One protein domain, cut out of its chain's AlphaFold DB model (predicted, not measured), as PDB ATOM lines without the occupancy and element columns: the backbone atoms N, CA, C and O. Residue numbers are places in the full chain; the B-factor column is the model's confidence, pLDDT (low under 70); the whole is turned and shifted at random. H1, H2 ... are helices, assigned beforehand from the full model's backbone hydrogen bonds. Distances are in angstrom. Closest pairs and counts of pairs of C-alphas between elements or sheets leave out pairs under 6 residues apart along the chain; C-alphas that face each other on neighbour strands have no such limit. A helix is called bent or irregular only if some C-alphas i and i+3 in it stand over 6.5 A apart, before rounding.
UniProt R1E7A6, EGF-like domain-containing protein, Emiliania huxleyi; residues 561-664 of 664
ATOM      1  N   ARG A 561      11.663  44.068  -1.808       95.38
ATOM      2  CA  ARG A 561      12.874  43.788  -2.592       95.38
ATOM      3  C   ARG A 561      14.185  44.160  -1.881       95.38
ATOM      4  O   ARG A 561      15.104  43.345  -1.961       95.38
ATOM      5  N   PRO A 562      14.319  45.302  -1.177       96.00
ATOM      6  CA  PRO A 562      15.538  45.607  -0.427       96.00
ATOM      7  C   PRO A 562      15.875  44.540   0.622       96.00
ATOM      8  O   PRO A 562      17.027  44.125   0.726       96.00
ATOM      9  N   SER A 563      14.869  44.033   1.340       95.00
ATOM     10  CA  SER A 563      15.028  42.958   2.326       95.00
ATOM     11  C   SER A 563      15.456  41.642   1.667       95.00
ATOM     12  O   SER A 563      16.375  40.977   2.141       95.00
ATOM     13  N   LEU A 564      14.853  41.287   0.523       95.88
ATOM     14  CA  LEU A 564      15.258  40.110  -0.256       95.88
ATOM     15  C   LEU A 564      16.711  40.224  -0.744       95.88
ATOM     16  O   LEU A 564      17.465  39.259  -0.657       95.88
ATOM     17  N   LEU A 565      17.129  41.398  -1.222       96.31
ATOM     18  CA  LEU A 565      18.508  41.639  -1.658       96.31
ATOM     19  C   LEU A 565      19.508  41.579  -0.500       96.31
ATOM     20  O   LEU A 565      20.584  41.005  -0.667       96.31
ATOM     21  N   ALA A 566      19.145  42.104   0.672       95.06
ATOM     22  CA  ALA A 566      19.953  41.971   1.881       95.06
ATOM     23  C   ALA A 566      20.147  40.491   2.254       95.06
ATOM     24  O   ALA A 566      21.277  40.057   2.461       95.06
ATOM     25  N   ASN A 567      19.082  39.689   2.218       95.69
ATOM     26  CA  ASN A 567      19.180  38.256   2.495       95.69
ATOM     27  C   ASN A 567      20.003  37.505   1.439       95.69
ATOM     28  O   ASN A 567      20.753  36.592   1.780       95.69
ATOM     29  N   LEU A 568      19.920  37.894   0.163       95.56
ATOM     30  CA  LEU A 568      20.765  37.322  -0.890       95.56
ATOM     31  C   LEU A 568      22.243  37.662  -0.699       95.56
ATOM     32  O   LEU A 568      23.085  36.796  -0.928       95.56
ATOM     33  N   ARG A 569      22.559  38.884  -0.256       95.19
ATOM     34  CA  ARG A 569      23.927  39.281   0.097       95.19
ATOM     35  C   ARG A 569      24.469  38.400   1.214       95.19
ATOM     36  O   ARG A 569      25.583  37.897   1.110       95.19
ATOM     37  N   ASP A 570      23.664  38.177   2.245       94.31
ATOM     38  CA  ASP A 570      24.062  37.393   3.412       94.31
ATOM     39  C   ASP A 570      24.164  35.890   3.077       94.31
ATOM     40  O   ASP A 570      24.998  35.183   3.641       94.31
ATOM     41  N   ALA A 571      23.375  35.405   2.109       94.12
ATOM     42  CA  ALA A 571      23.444  34.043   1.574       94.12
ATOM     43  C   ALA A 571      24.534  33.835   0.514       94.12
ATOM     44  O   ALA A 571      24.893  32.695   0.225       94.12
ATOM     45  N   TRP A 572      25.086  34.900  -0.068       94.38
ATOM     46  CA  TRP A 572      26.079  34.798  -1.137       94.38
ATOM     47  C   TRP A 572      27.295  33.934  -0.762       94.38
ATOM     48  O   TRP A 572      27.614  33.027  -1.538       94.38
ATOM     49  N   PRO A 573      27.931  34.089   0.424       94.12
ATOM     50  CA  PRO A 573      29.080  33.260   0.789       94.12
ATOM     51  C   PRO A 573      28.746  31.765   0.869       94.12
ATOM     52  O   PRO A 573      29.621  30.935   0.639       94.12
ATOM     53  N   ALA A 574      27.483  31.400   1.113       93.88
ATOM     54  CA  ALA A 574      27.032  30.011   1.183       93.88
ATOM     55  C   ALA A 574      26.990  29.301  -0.179       93.88
ATOM     56  O   ALA A 574      26.796  28.089  -0.238       93.88
ATOM     57  N   LEU A 575      27.214  30.028  -1.275       92.38
ATOM     58  CA  LEU A 575      27.384  29.467  -2.618       92.38
ATOM     59  C   LEU A 575      28.827  29.515  -3.121       92.38
ATOM     60  O   LEU A 575      29.115  28.993  -4.199       92.38
ATOM     61  N   VAL A 576      29.727  30.134  -2.361       90.38
ATOM     62  CA  VAL A 576      31.127  30.291  -2.739       90.38
ATOM     63  C   VAL A 576      31.938  29.145  -2.150       90.38
ATOM     64  O   VAL A 576      31.840  28.821  -0.966       90.38
ATOM     65  N   TRP A 577      32.763  28.528  -2.988       88.12
ATOM     66  CA  TRP A 577      33.742  27.533  -2.569       88.12
ATOM     67  C   TRP A 577      35.085  28.219  -2.341       88.12
ATOM     68  O   TRP A 577      35.568  28.933  -3.217       88.12
ATOM     69  N   GLY A 578      35.692  28.009  -1.174       86.75
ATOM     70  CA  GLY A 578      36.997  28.579  -0.846       86.75
ATOM     71  C   GLY A 578      37.069  29.152   0.570       86.75
ATOM     72  O   GLY A 578      36.148  28.963   1.362       86.75
ATOM     73  N   PRO A 579      38.160  29.860   0.909       81.19
ATOM     74  CA  PRO A 579      38.423  30.307   2.278       81.19
ATOM     75  C   PRO A 579      37.355  31.271   2.813       81.19
ATOM     76  O   PRO A 579      37.016  31.197   3.989       81.19
ATOM     77  N   ASN A 580      36.777  32.103   1.941       83.06
ATOM     78  CA  ASN A 580      35.772  33.115   2.296       83.06
ATOM     79  C   ASN A 580      34.324  32.670   2.034       83.06
ATOM     80  O   ASN A 580      33.398  33.460   2.199       83.06
ATOM     81  N   GLY A 581      34.129  31.439   1.564       92.19
ATOM     82  CA  GLY A 581      32.819  30.880   1.275       92.19
ATOM     83  C   GLY A 581      32.513  29.711   2.195       92.19
ATOM     84  O   GLY A 581      33.422  29.110   2.768       92.19
ATOM     85  N   THR A 582      31.234  29.396   2.342       95.81
ATOM     86  CA  THR A 582      30.730  28.330   3.213       95.81
ATOM     87  C   THR A 582      29.897  27.292   2.460       95.81
ATOM     88  O   THR A 582      29.075  26.592   3.057       95.81
ATOM     89  N   ALA A 583      30.073  27.180   1.137       94.25
ATOM     90  CA  ALA A 583      29.344  26.202   0.327       94.25
ATOM     91  C   ALA A 583      29.582  24.757   0.787       94.25
ATOM     92  O   ALA A 583      28.651  23.946   0.803       94.25
ATOM     93  N   TYR A 584      30.808  24.446   1.218       94.31
ATOM     94  CA  TYR A 584      31.139  23.136   1.773       94.31
ATOM     95  C   TYR A 584      30.344  22.859   3.053       94.31
ATOM     96  O   TYR A 584      29.688  21.827   3.165       94.31
ATOM     97  N   GLU A 585      30.310  23.808   3.987       96.38
ATOM     98  CA  GLU A 585      29.613  23.647   5.262       96.38
ATOM     99  C   GLU A 585      28.102  23.578   5.084       96.38
ATOM    100  O   GLU A 585      27.459  22.742   5.709       96.38
ATOM    101  N   HIS A 586      27.528  24.381   4.187       95.62
ATOM    102  CA  HIS A 586      26.110  24.271   3.840       95.62
ATOM    103  C   HIS A 586      25.777  22.909   3.227       95.62
ATOM    104  O   HIS A 586      24.730  22.341   3.532       95.62
ATOM    105  N   THR A 587      26.682  22.348   2.421       93.31
ATOM    106  CA  THR A 587      26.528  20.990   1.886       93.31
ATOM    107  C   THR A 587      26.570  19.949   3.007       93.31
ATOM    108  O   THR A 587      25.717  19.064   3.042       93.31
ATOM    109  N   LEU A 588      27.502  20.071   3.962       94.19
ATOM    110  CA  LEU A 588      27.560  19.184   5.129       94.19
ATOM    111  C   LEU A 588      26.307  19.284   6.001       94.19
ATOM    112  O   LEU A 588      25.812  18.264   6.467       94.19
ATOM    113  N   LEU A 589      25.773  20.489   6.193       94.75
ATOM    114  CA  LEU A 589      24.544  20.715   6.952       94.75
ATOM    115  C   LEU A 589      23.319  20.119   6.246       94.75
ATOM    116  O   LEU A 589      22.460  19.542   6.906       94.75
ATOM    117  N   GLU A 590      23.250  20.201   4.914       92.69
ATOM    118  CA  GLU A 590      22.186  19.569   4.125       92.69
ATOM    119  C   GLU A 590      22.260  18.042   4.248       92.69
ATOM    120  O   GLU A 590      21.242  17.402   4.513       92.69
ATOM    121  N   ILE A 591      23.463  17.466   4.127       90.75
ATOM    122  CA  ILE A 591      23.692  16.025   4.302       90.75
ATOM    123  C   ILE A 591      23.301  15.596   5.715       90.75
ATOM    124  O   ILE A 591      22.516  14.664   5.859       90.75
ATOM    125  N   ALA A 592      23.780  16.304   6.740       90.25
ATOM    126  CA  ALA A 592      23.475  16.014   8.136       90.25
ATOM    127  C   ALA A 592      21.962  16.048   8.403       90.25
ATOM    128  O   ALA A 592      21.429  15.148   9.050       90.25
ATOM    129  N   ASN A 593      21.242  17.015   7.823       87.62
ATOM    130  CA  ASN A 593      19.789  17.084   7.951       87.62
ATOM    131  C   ASN A 593      19.079  15.911   7.242       87.62
ATOM    132  O   ASN A 593      18.083  15.392   7.739       87.62
ATOM    133  N   VAL A 594      19.590  15.437   6.099       85.06
ATOM    134  CA  VAL A 594      19.053  14.238   5.425       85.06
ATOM    135  C   VAL A 594      19.329  12.962   6.225       85.06
ATOM    136  O   VAL A 594      18.463  12.089   6.284       85.06
ATOM    137  N   THR A 595      20.511  12.834   6.827       86.56
ATOM    138  CA  THR A 595      20.918  11.628   7.565       86.56
ATOM    139  C   THR A 595      20.439  11.610   9.016       86.56
ATOM    140  O   THR A 595      20.600  10.594   9.688       86.56
ATOM    141  N   GLY A 596      19.856  12.706   9.513       86.44
ATOM    142  CA  GLY A 596      19.522  12.867  10.930       86.44
ATOM    143  C   GLY A 596      20.758  12.986  11.829       86.44
ATOM    144  O   GLY A 596      20.676  12.709  13.023       86.44
ATOM    145  N   SER A 597      21.905  13.361  11.259       91.12
ATOM    146  CA  SER A 597      23.163  13.576  11.978       91.12
ATOM    147  C   SER A 597      23.333  15.052  12.348       91.12
ATOM    148  O   SER A 597      22.653  15.929  11.818       91.12
ATOM    149  N   LEU A 598      24.280  15.346  13.241       92.25
ATOM    150  CA  LEU A 598      24.682  16.716  13.562       92.25
ATOM    151  C   LEU A 598      26.003  17.055  12.868       92.25
ATOM    152  O   LEU A 598      26.942  16.258  12.874       92.25
ATOM    153  N   ALA A 599      26.089  18.263  12.310       93.31
ATOM    154  CA  ALA A 599      27.323  18.821  11.758       93.31
ATOM    155  C   ALA A 599      27.723  20.091  12.526       93.31
ATOM    156  O   ALA A 599      27.778  21.188  11.971       93.31
ATOM    157  N   SER A 600      27.983  19.943  13.830       94.88
ATOM    158  CA  SER A 600      28.279  21.051  14.754       94.88
ATOM    159  C   SER A 600      29.454  21.916  14.293       94.88
ATOM    160  O   SER A 600      29.364  23.141  14.340       94.88
ATOM    161  N   GLY A 601      30.525  21.300  13.777       94.56
ATOM    162  CA  GLY A 601      31.662  22.028  13.203       94.56
ATOM    163  C   GLY A 601      31.280  22.885  11.989       94.56
ATOM    164  O   GLY A 601      31.686  24.044  11.899       94.56
ATOM    165  N   ALA A 602      30.433  22.358  11.098       95.75
ATOM    166  CA  ALA A 602      29.928  23.101   9.945       95.75
ATOM    167  C   ALA A 602      29.033  24.272  10.384       95.75
ATOM    168  O   ALA A 602      29.218  25.394   9.917       95.75
ATOM    169  N   LEU A 603      28.119  24.044  11.338       96.69
ATOM    170  CA  LEU A 603      27.265  25.098  11.896       96.69
ATOM    171  C   LEU A 603      28.087  26.192  12.591       96.69
ATOM    172  O   LEU A 603      27.817  27.373  12.390       96.69
ATOM    173  N   SER A 604      29.106  25.811  13.365       96.38
ATOM    174  CA  SER A 604      30.019  26.746  14.028       96.38
ATOM    175  C   SER A 604      30.712  27.663  13.019       96.38
ATOM    176  O   SER A 604      30.695  28.885  13.168       96.38
ATOM    177  N   ARG A 605      31.232  27.104  11.918       95.19
ATOM    178  CA  ARG A 605      31.852  27.908  10.857       95.19
ATOM    179  C   ARG A 605      30.838  28.797  10.132       95.19
ATOM    180  O   ARG A 605      31.150  29.946   9.831       95.19
ATOM    181  N   VAL A 606      29.623  28.307   9.872       96.31
ATOM    182  CA  VAL A 606      28.551  29.122   9.273       96.31
ATOM    183  C   VAL A 606      28.190  30.302  10.178       96.31
ATOM    184  O   VAL A 606      28.077  31.419   9.682       96.31
ATOM    185  N   LEU A 607      28.073  30.093  11.492       96.25
ATOM    186  CA  LEU A 607      27.855  31.174  12.459       96.25
ATOM    187  C   LEU A 607      29.020  32.166  12.485       96.25
ATOM    188  O   LEU A 607      28.782  33.367  12.519       96.25
ATOM    189  N   ALA A 608      30.261  31.684  12.415       94.88
ATOM    190  CA  ALA A 608      31.437  32.548  12.395       94.88
ATOM    191  C   ALA A 608      31.504  33.437  11.139       94.88
ATOM    192  O   ALA A 608      31.888  34.598  11.237       94.88
ATOM    193  N   VAL A 609      31.126  32.911   9.967       94.25
ATOM    194  CA  VAL A 609      31.190  33.656   8.695       94.25
ATOM    195  C   VAL A 609      29.971  34.553   8.483       94.25
ATOM    196  O   VAL A 609      30.121  35.694   8.057       94.25
ATOM    197  N   HIS A 610      28.765  34.051   8.750       95.06
ATOM    198  CA  HIS A 610      27.524  34.761   8.424       95.06
ATOM    199  C   HIS A 610      26.881  35.473   9.617       95.06
ATOM    200  O   HIS A 610      25.979  36.295   9.445       95.06
ATOM    201  N   GLY A 611      27.306  35.149  10.835       96.69
ATOM    202  CA  GLY A 611      26.718  35.669  12.058       96.69
ATOM    203  C   GLY A 611      25.378  35.018  12.440       96.69
ATOM    204  O   GLY A 611      24.766  34.262  11.675       96.69
ATOM    205  N   PRO A 612      24.886  35.328  13.653       97.00
ATOM    206  CA  PRO A 612      23.674  34.726  14.202       97.00
ATOM    207  C   PRO A 612      22.402  35.150  13.460       97.00
ATOM    208  O   PRO A 612      21.468  34.353  13.358       97.00
ATOM    209  N   ARG A 613      22.365  36.362  12.885       95.50
ATOM    210  CA  ARG A 613      21.208  36.855  12.120       95.50
ATOM    211  C   ARG A 613      20.929  35.999  10.889       95.50
ATOM    212  O   ARG A 613      19.800  35.555  10.726       95.50
ATOM    213  N   TYR A 614      21.937  35.714  10.064       96.06
ATOM    214  CA  TYR A 614      21.775  34.843   8.896       96.06
ATOM    215  C   TYR A 614      21.240  33.466   9.296       96.06
ATOM    216  O   TYR A 614      20.291  32.951   8.703       96.06
ATOM    217  N   VAL A 615      21.813  32.878  10.348       96.31
ATOM    218  CA  VAL A 615      21.389  31.564  10.831       96.31
ATOM    219  C   VAL A 615      19.948  31.596  11.351       96.31
ATOM    220  O   VAL A 615      19.187  30.661  11.106       96.31
ATOM    221  N   ALA A 616      19.540  32.674  12.017       94.50
ATOM    222  CA  ALA A 616      18.177  32.858  12.497       94.50
ATOM    223  C   ALA A 616      17.164  33.079  11.360       94.50
ATOM    224  O   ALA A 616      16.111  32.435  11.355       94.50
ATOM    225  N   GLU A 617      17.490  33.973  10.423       92.31
ATOM    226  CA  GLU A 617      16.582  34.531   9.417       92.31
ATOM    227  C   GLU A 617      16.539  33.704   8.129       92.31
ATOM    228  O   GLU A 617      15.452  33.410   7.635       92.31
ATOM    229  N   VAL A 618      17.699  33.291   7.610       92.31
ATOM    230  CA  VAL A 618      17.855  32.681   6.279       92.31
ATOM    231  C   VAL A 618      17.975  31.158   6.341       92.31
ATOM    232  O   VAL A 618      17.652  30.474   5.373       92.31
ATOM    233  N   SER A 619      18.393  30.588   7.472       91.00
ATOM    234  CA  SER A 619      18.552  29.137   7.616       91.00
ATOM    235  C   SER A 619      17.289  28.425   8.128       91.00
ATOM    236  O   SER A 619      16.539  28.952   8.948       91.00
ATOM    237  N   ARG A 620      17.077  27.185   7.670       92.00
ATOM    238  CA  ARG A 620      16.061  26.223   8.141       92.00
ATOM    239  C   ARG A 620      16.584  25.220   9.160       92.00
ATOM    240  O   ARG A 620      15.833  24.361   9.601       92.00
ATOM    241  N   MET A 621      17.850  25.317   9.554       90.81
ATOM    242  CA  MET A 621      18.452  24.324  10.442       90.81
ATOM    243  C   MET A 621      17.682  24.227  11.767       90.81
ATOM    244  O   MET A 621      17.361  25.279  12.334       90.81
ATOM    245  N   PRO A 622      17.411  23.020  12.291       91.81
ATOM    246  CA  PRO A 622      16.800  22.846  13.606       91.81
ATOM    247  C   PRO A 622      17.809  23.252  14.688       91.81
ATOM    248  O   PRO A 622      18.634  22.467  15.131       91.81
ATOM    249  N   LEU A 623      17.848  24.534  15.058       93.94
ATOM    250  CA  LEU A 623      18.906  25.054  15.935       93.94
ATOM    251  C   LEU A 623      18.859  24.461  17.341       93.94
ATOM    252  O   LEU A 623      19.870  24.494  18.027       93.94
ATOM    253  N   ASP A 624      17.706  23.968  17.776       94.94
ATOM    254  CA  ASP A 624      17.419  23.365  19.076       94.94
ATOM    255  C   ASP A 624      18.107  22.011  19.293       94.94
ATOM    256  O   ASP A 624      18.462  21.706  20.430       94.94
ATOM    257  N   VAL A 625      18.404  21.254  18.230       93.88
ATOM    258  CA  VAL A 625      19.092  19.952  18.362       93.88
ATOM    259  C   VAL A 625      20.599  20.071  18.620       93.88
ATOM    260  O   VAL A 625      21.252  19.086  18.953       93.88
ATOM    261  N   TYR A 626      21.166  21.269  18.465       94.44
ATOM    262  CA  TYR A 626      22.587  21.533  18.691       94.44
ATOM    263  C   TYR A 626      22.860  21.988  20.131       94.44
ATOM    264  O   TYR A 626      22.030  22.619  20.774       94.44
ATOM    265  N   ASP A 627      24.049  21.724  20.658       95.56
ATOM    266  CA  ASP A 627      24.426  22.205  21.989       95.56
ATOM    267  C   ASP A 627      24.967  23.642  21.906       95.56
ATOM    268  O   ASP A 627      26.057  23.882  21.383       95.56
ATOM    269  N   ALA A 628      24.208  24.614  22.427       96.25
ATOM    270  CA  ALA A 628      24.596  26.027  22.412       96.25
ATOM    271  C   ALA A 628      25.848  26.329  23.244       96.25
ATOM    272  O   ALA A 628      26.521  27.315  22.960       96.25
ATOM    273  N   SER A 629      26.203  25.476  24.212       96.06
ATOM    274  CA  SER A 629      27.456  25.628  24.962       96.06
ATOM    275  C   SER A 629      28.693  25.290  24.120       96.06
ATOM    276  O   SER A 629      29.792  25.744  24.429       96.06
ATOM    277  N   LYS A 630      28.519  24.525  23.032       95.31
ATOM    278  CA  LYS A 630      29.602  24.057  22.153       95.31
ATOM    279  C   LYS A 630      29.741  24.864  20.865       95.31
ATOM    280  O   LYS A 630      30.737  24.710  20.163       95.31
ATOM    281  N   ILE A 631      28.750  25.687  20.529       96.81
ATOM    282  CA  ILE A 631      28.695  26.414  19.258       96.81
ATOM    283  C   ILE A 631      28.546  27.915  19.538       96.81
ATOM    284  O   ILE A 631      27.436  28.379  19.818       96.81
ATOM    285  N   PRO A 632      29.644  28.690  19.450       97.12
ATOM    286  CA  PRO A 632      29.612  30.135  19.659       97.12
ATOM    287  C   PRO A 632      28.579  30.834  18.762       97.12
ATOM    288  O   PRO A 632      28.471  30.536  17.574       97.12
ATOM    289  N   GLY A 633      27.799  31.754  19.336       96.81
ATOM    290  CA  GLY A 633      26.748  32.506  18.633       96.81
ATOM    291  C   GLY A 633      25.431  31.747  18.407       96.81
ATOM    292  O   GLY A 633      24.455  32.343  17.952       96.81
ATOM    293  N   LEU A 634      25.345  30.453  18.746       97.56
ATOM    294  CA  LEU A 634      24.105  29.683  18.575       97.56
ATOM    295  C   LEU A 634      22.985  30.160  19.514       97.56
ATOM    296  O   LEU A 634      21.820  30.183  19.112       97.56
ATOM    297  N   ALA A 635      23.316  30.556  20.746       97.62
ATOM    298  CA  ALA A 635      22.345  31.124  21.684       97.62
ATOM    299  C   ALA A 635      21.709  32.407  21.120       97.62
ATOM    300  O   ALA A 635      20.483  32.524  21.096       97.62
ATOM    301  N   ASP A 636      22.529  33.299  20.560       97.75
ATOM    302  CA  ASP A 636      22.069  34.538  19.929       97.75
ATOM    303  C   ASP A 636      21.200  34.248  18.700       97.75
ATOM    304  O   ASP A 636      20.134  34.836  18.536       97.75
ATOM    305  N   ALA A 637      21.597  33.283  17.862       97.38
ATOM    306  CA  ALA A 637      20.801  32.870  16.706       97.38
ATOM    307  C   ALA A 637      19.422  32.314  17.115       97.38
ATOM    308  O   ALA A 637      18.416  32.589  16.459       97.38
ATOM    309  N   ARG A 638      19.340  31.559  18.220       97.25
ATOM    310  CA  ARG A 638      18.064  31.067  18.773       97.25
ATOM    311  C   ARG A 638      17.196  32.199  19.319       97.25
ATOM    312  O   ARG A 638      15.989  32.207  19.064       97.25
ATOM    313  N   ALA A 639      17.795  33.144  20.042       96.88
ATOM    314  CA  ALA A 639      17.095  34.314  20.561       96.88
ATOM    315  C   ALA A 639      16.529  35.163  19.412       96.88
ATOM    316  O   ALA A 639      15.327  35.423  19.377       96.88
ATOM    317  N   LEU A 640      17.354  35.469  18.404       96.69
ATOM    318  CA  LEU A 640      16.937  36.187  17.197       96.69
ATOM    319  C   LEU A 640      15.835  35.451  16.439       96.69
ATOM    320  O   LEU A 640      14.879  36.077  16.003       96.69
ATOM    321  N   ARG A 641      15.914  34.123  16.297       95.50
ATOM    322  CA  ARG A 641      14.854  33.358  15.626       95.50
ATOM    323  C   ARG A 641      13.539  33.393  16.403       95.50
ATOM    324  O   ARG A 641      12.476  33.394  15.791       95.50
ATOM    325  N   THR A 642      13.605  33.394  17.731       95.75
ATOM    326  CA  THR A 642      12.416  33.536  18.582       95.75
ATOM    327  C   THR A 642      11.792  34.912  18.403       95.75
ATOM    328  O   THR A 642      10.574  35.011  18.283       95.75
ATOM    329  N   GLU A 643      12.616  35.950  18.303       95.44
ATOM    330  CA  GLU A 643      12.142  37.306  18.051       95.44
ATOM    331  C   GLU A 643      11.564  37.466  16.641       95.44
ATOM    332  O   GLU A 643      10.458  37.971  16.490       95.44
ATOM    333  N   LEU A 644      12.220  36.909  15.619       91.69
ATOM    334  CA  LEU A 644      11.724  36.895  14.237       91.69
ATOM    335  C   LEU A 644      10.406  36.125  14.060       91.69
ATOM    336  O   LEU A 644       9.738  36.276  13.044       91.69
ATOM    337  N   ARG A 645      10.036  35.258  15.013       91.12
ATOM    338  CA  ARG A 645       8.709  34.616  15.044       91.12
ATOM    339  C   ARG A 645       7.627  35.533  15.611       91.12
ATOM    340  O   ARG A 645       6.455  35.270  15.371       91.12
ATOM    341  N   ARG A 646       8.003  36.539  16.401       93.50
ATOM    342  CA  ARG A 646       7.085  37.541  16.961       93.50
ATOM    343  C   ARG A 646       6.927  38.725  16.026       93.50
ATOM    344  O   ARG A 646       5.820  39.211  15.843       93.50
ATOM    345  N   VAL A 647       8.043  39.174  15.467       92.62
ATOM    346  CA  VAL A 647       8.126  40.308  14.559       92.62
ATOM    347  C   VAL A 647       8.804  39.795  13.304       92.62
ATOM    348  O   VAL A 647      10.005  39.530  13.316       92.62
ATOM    349  N   ASP A 648       8.038  39.630  12.229       91.06
ATOM    350  CA  ASP A 648       8.550  39.135  10.958       91.06
ATOM    351  C   ASP A 648       8.439  40.210   9.868       91.06
ATOM    352  O   ASP A 648       7.611  40.074   8.974       91.06
ATOM    353  N   PRO A 649       9.282  41.265   9.867       89.81
ATOM    354  CA  PRO A 649       9.081  42.404   8.972       89.81
ATOM    355  C   PRO A 649       9.078  42.011   7.495       89.81
ATOM    356  O   PRO A 649       8.321  42.560   6.701       89.81
ATOM    357  N   LEU A 650       9.930  41.054   7.113       90.69
ATOM    358  CA  LEU A 650       9.938  40.533   5.750       90.69
ATOM    359  C   LEU A 650       8.714  39.650   5.483       90.69
ATOM    360  O   LEU A 650       8.177  39.711   4.385       90.69
ATOM    361  N   GLY A 651       8.260  38.861   6.460       89.12
ATOM    362  CA  GLY A 651       6.986  38.143   6.372       89.12
ATOM    363  C   GLY A 651       5.823  39.099   6.119       89.12
ATOM    364  O   GLY A 651       5.149  38.960   5.106       89.12
ATOM    365  N   ASP A 652       5.688  40.141   6.937       90.69
ATOM    366  CA  ASP A 652       4.643  41.164   6.821       90.69
ATOM    367  C   ASP A 652       4.698  41.889   5.462       90.69
ATOM    368  O   ASP A 652       3.672  42.149   4.826       90.69
ATOM    369  N   GLN A 653       5.909  42.193   4.976       90.69
ATOM    370  CA  GLN A 653       6.129  42.770   3.646       90.69
ATOM    371  C   GLN A 653       5.693  41.821   2.523       90.69
ATOM    372  O   GLN A 653       5.088  42.267   1.547       90.69
ATOM    373  N   LEU A 654       6.004  40.527   2.637       88.44
ATOM    374  CA  LEU A 654       5.623  39.519   1.649       88.44
ATOM    375  C   LEU A 654       4.114  39.256   1.674       88.44
ATOM    376  O   LEU A 654       3.513  39.178   0.609       88.44
ATOM    377  N   GLU A 655       3.491  39.202   2.850       88.62
ATOM    378  CA  GLU A 655       2.039  39.073   3.002       88.62
ATOM    379  C   GLU A 655       1.307  40.290   2.422       88.62
ATOM    380  O   GLU A 655       0.353  40.144   1.656       88.62
ATOM    381  N   SER A 656       1.803  41.499   2.692       90.75
ATOM    382  CA  SER A 656       1.271  42.734   2.100       90.75
ATOM    383  C   SER A 656       1.409  42.742   0.574       90.75
ATOM    384  O   SER A 656       0.483  43.135  -0.143       90.75
ATOM    385  N   ALA A 657       2.548  42.276   0.053       87.62
ATOM    386  CA  ALA A 657       2.773  42.135  -1.382       87.62
ATOM    387  C   ALA A 657       1.834  41.091  -2.008       87.62
ATOM    388  O   ALA A 657       1.300  41.314  -3.097       87.62
ATOM    389  N   GLU A 658       1.581  39.980  -1.316       85.56
ATOM    390  CA  GLU A 658       0.628  38.956  -1.746       85.56
ATOM    391  C   GLU A 658      -0.813  39.468  -1.754       85.56
ATOM    392  O   GLU A 658      -1.535  39.208  -2.720       85.56
ATOM    393  N   ALA A 659      -1.216  40.242  -0.746       88.44
ATOM    394  CA  ALA A 659      -2.526  40.884  -0.702       88.44
ATOM    395  C   ALA A 659      -2.701  41.883  -1.860       88.44
ATOM    396  O   ALA A 659      -3.710  41.843  -2.565       88.44
ATOM    397  N   CYS A 660      -1.689  42.717  -2.128       90.44
ATOM    398  CA  CYS A 660      -1.661  43.610  -3.292       90.44
ATOM    399  C   CYS A 660      -1.785  42.835  -4.611       90.44
ATOM    400  O   CYS A 660      -2.540  43.233  -5.498       90.44
ATOM    401  N   ALA A 661      -1.075  41.713  -4.732       84.69
ATOM    402  CA  ALA A 661      -1.115  40.864  -5.915       84.69
ATOM    403  C   ALA A 661      -2.442  40.108  -6.082       84.69
ATOM    404  O   ALA A 661      -2.758  39.715  -7.197       84.69
ATOM    405  N   GLY A 662      -3.183  39.858  -4.998       82.19
ATOM    406  CA  GLY A 662      -4.500  39.217  -5.038       82.19
ATOM    407  C   GLY A 662      -5.651  40.183  -5.333       82.19
ATOM    408  O   GLY A 662      -6.679  39.756  -5.848       82.19
ATOM    409  N   ALA A 663      -5.483  41.470  -5.015       82.19
ATOM    410  CA  ALA A 663      -6.473  42.516  -5.285       82.19
ATOM    411  C   ALA A 663      -6.444  43.040  -6.735       82.19
ATOM    412  O   ALA A 663      -7.391  43.702  -7.164       82.19
ATOM    413  N   ARG A 664      -5.353  42.786  -7.462       74.94
ATOM    414  CA  ARG A 664      -5.142  43.161  -8.868       74.94
ATOM    415  C   ARG A 664      -5.399  41.979  -9.788       74.94
ATOM    416  O   ARG A 664      -5.833  42.236 -10.933       74.94
TER     417      ARG A 664
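Overview. This is residues 561 to 664 of the 664 residues of the protein "EGF-like domain-containing protein" of Emiliania huxleyi (UniProt R1E7A6). Kinked H3 is the core, sandwiched between H1 and H4, with H2 packed crosswise on its residues 602 to 606. H5 leads away from the body as an arm, and residues 655 to 664, of which 655 to 663 belong to H5, stick out. The 104 printed residues include five named helices, H1 to H5, and no named strand: all helix. It is only just compact, close to loose: radius of gyration of the C-alphas 15.2 A, spans 47 by 28 by 24 A.

Arrangement. H1, residues 561 to 575, touches H3, residues 600 to 617, with residues 567 to 573 alone, at a shallow tilt of 6 degrees, opposite ways; closest C-alphas Asp 570 and Tyr 614, 6.5 A. H2, residues 583 to 595, touches H3 with residues 585 to 589 alone, about perpendicular at 82 degrees; closest C-alphas Glu 585 and Ala 602, 4.7 A. H4, residues 634 to 644, touches H3 at a shallow tilt of 25 degrees, the same way; closest C-alphas Pro 612 and Ala 637, 4.2 A. H5, residues 649 to 663, is close to H1 but not clearly touching; closest C-alphas Ser 563 and Leu 650, 6.6 A. Every O i to N i+4 pair is within hydrogen-bond range in H2, H4 and H5, 8 of 11 in H1, 10 of 14 in H3.

Along the chain. H1, 20.4 A, begins at C-alpha 561 (12.874, 43.788, -2.592); H5, 21.1 A, ends at C-alpha 663 (-6.473, 42.516, -5.285). H1 and H3 are irregular: C-alphas 570 and 573 are 7.0 A apart, 609 and 612 9.4 A.

Size, cuts and confidence. The printed part has no cut; the link from H3 to H4 is long. No printed residue is under 70 in pLDDT.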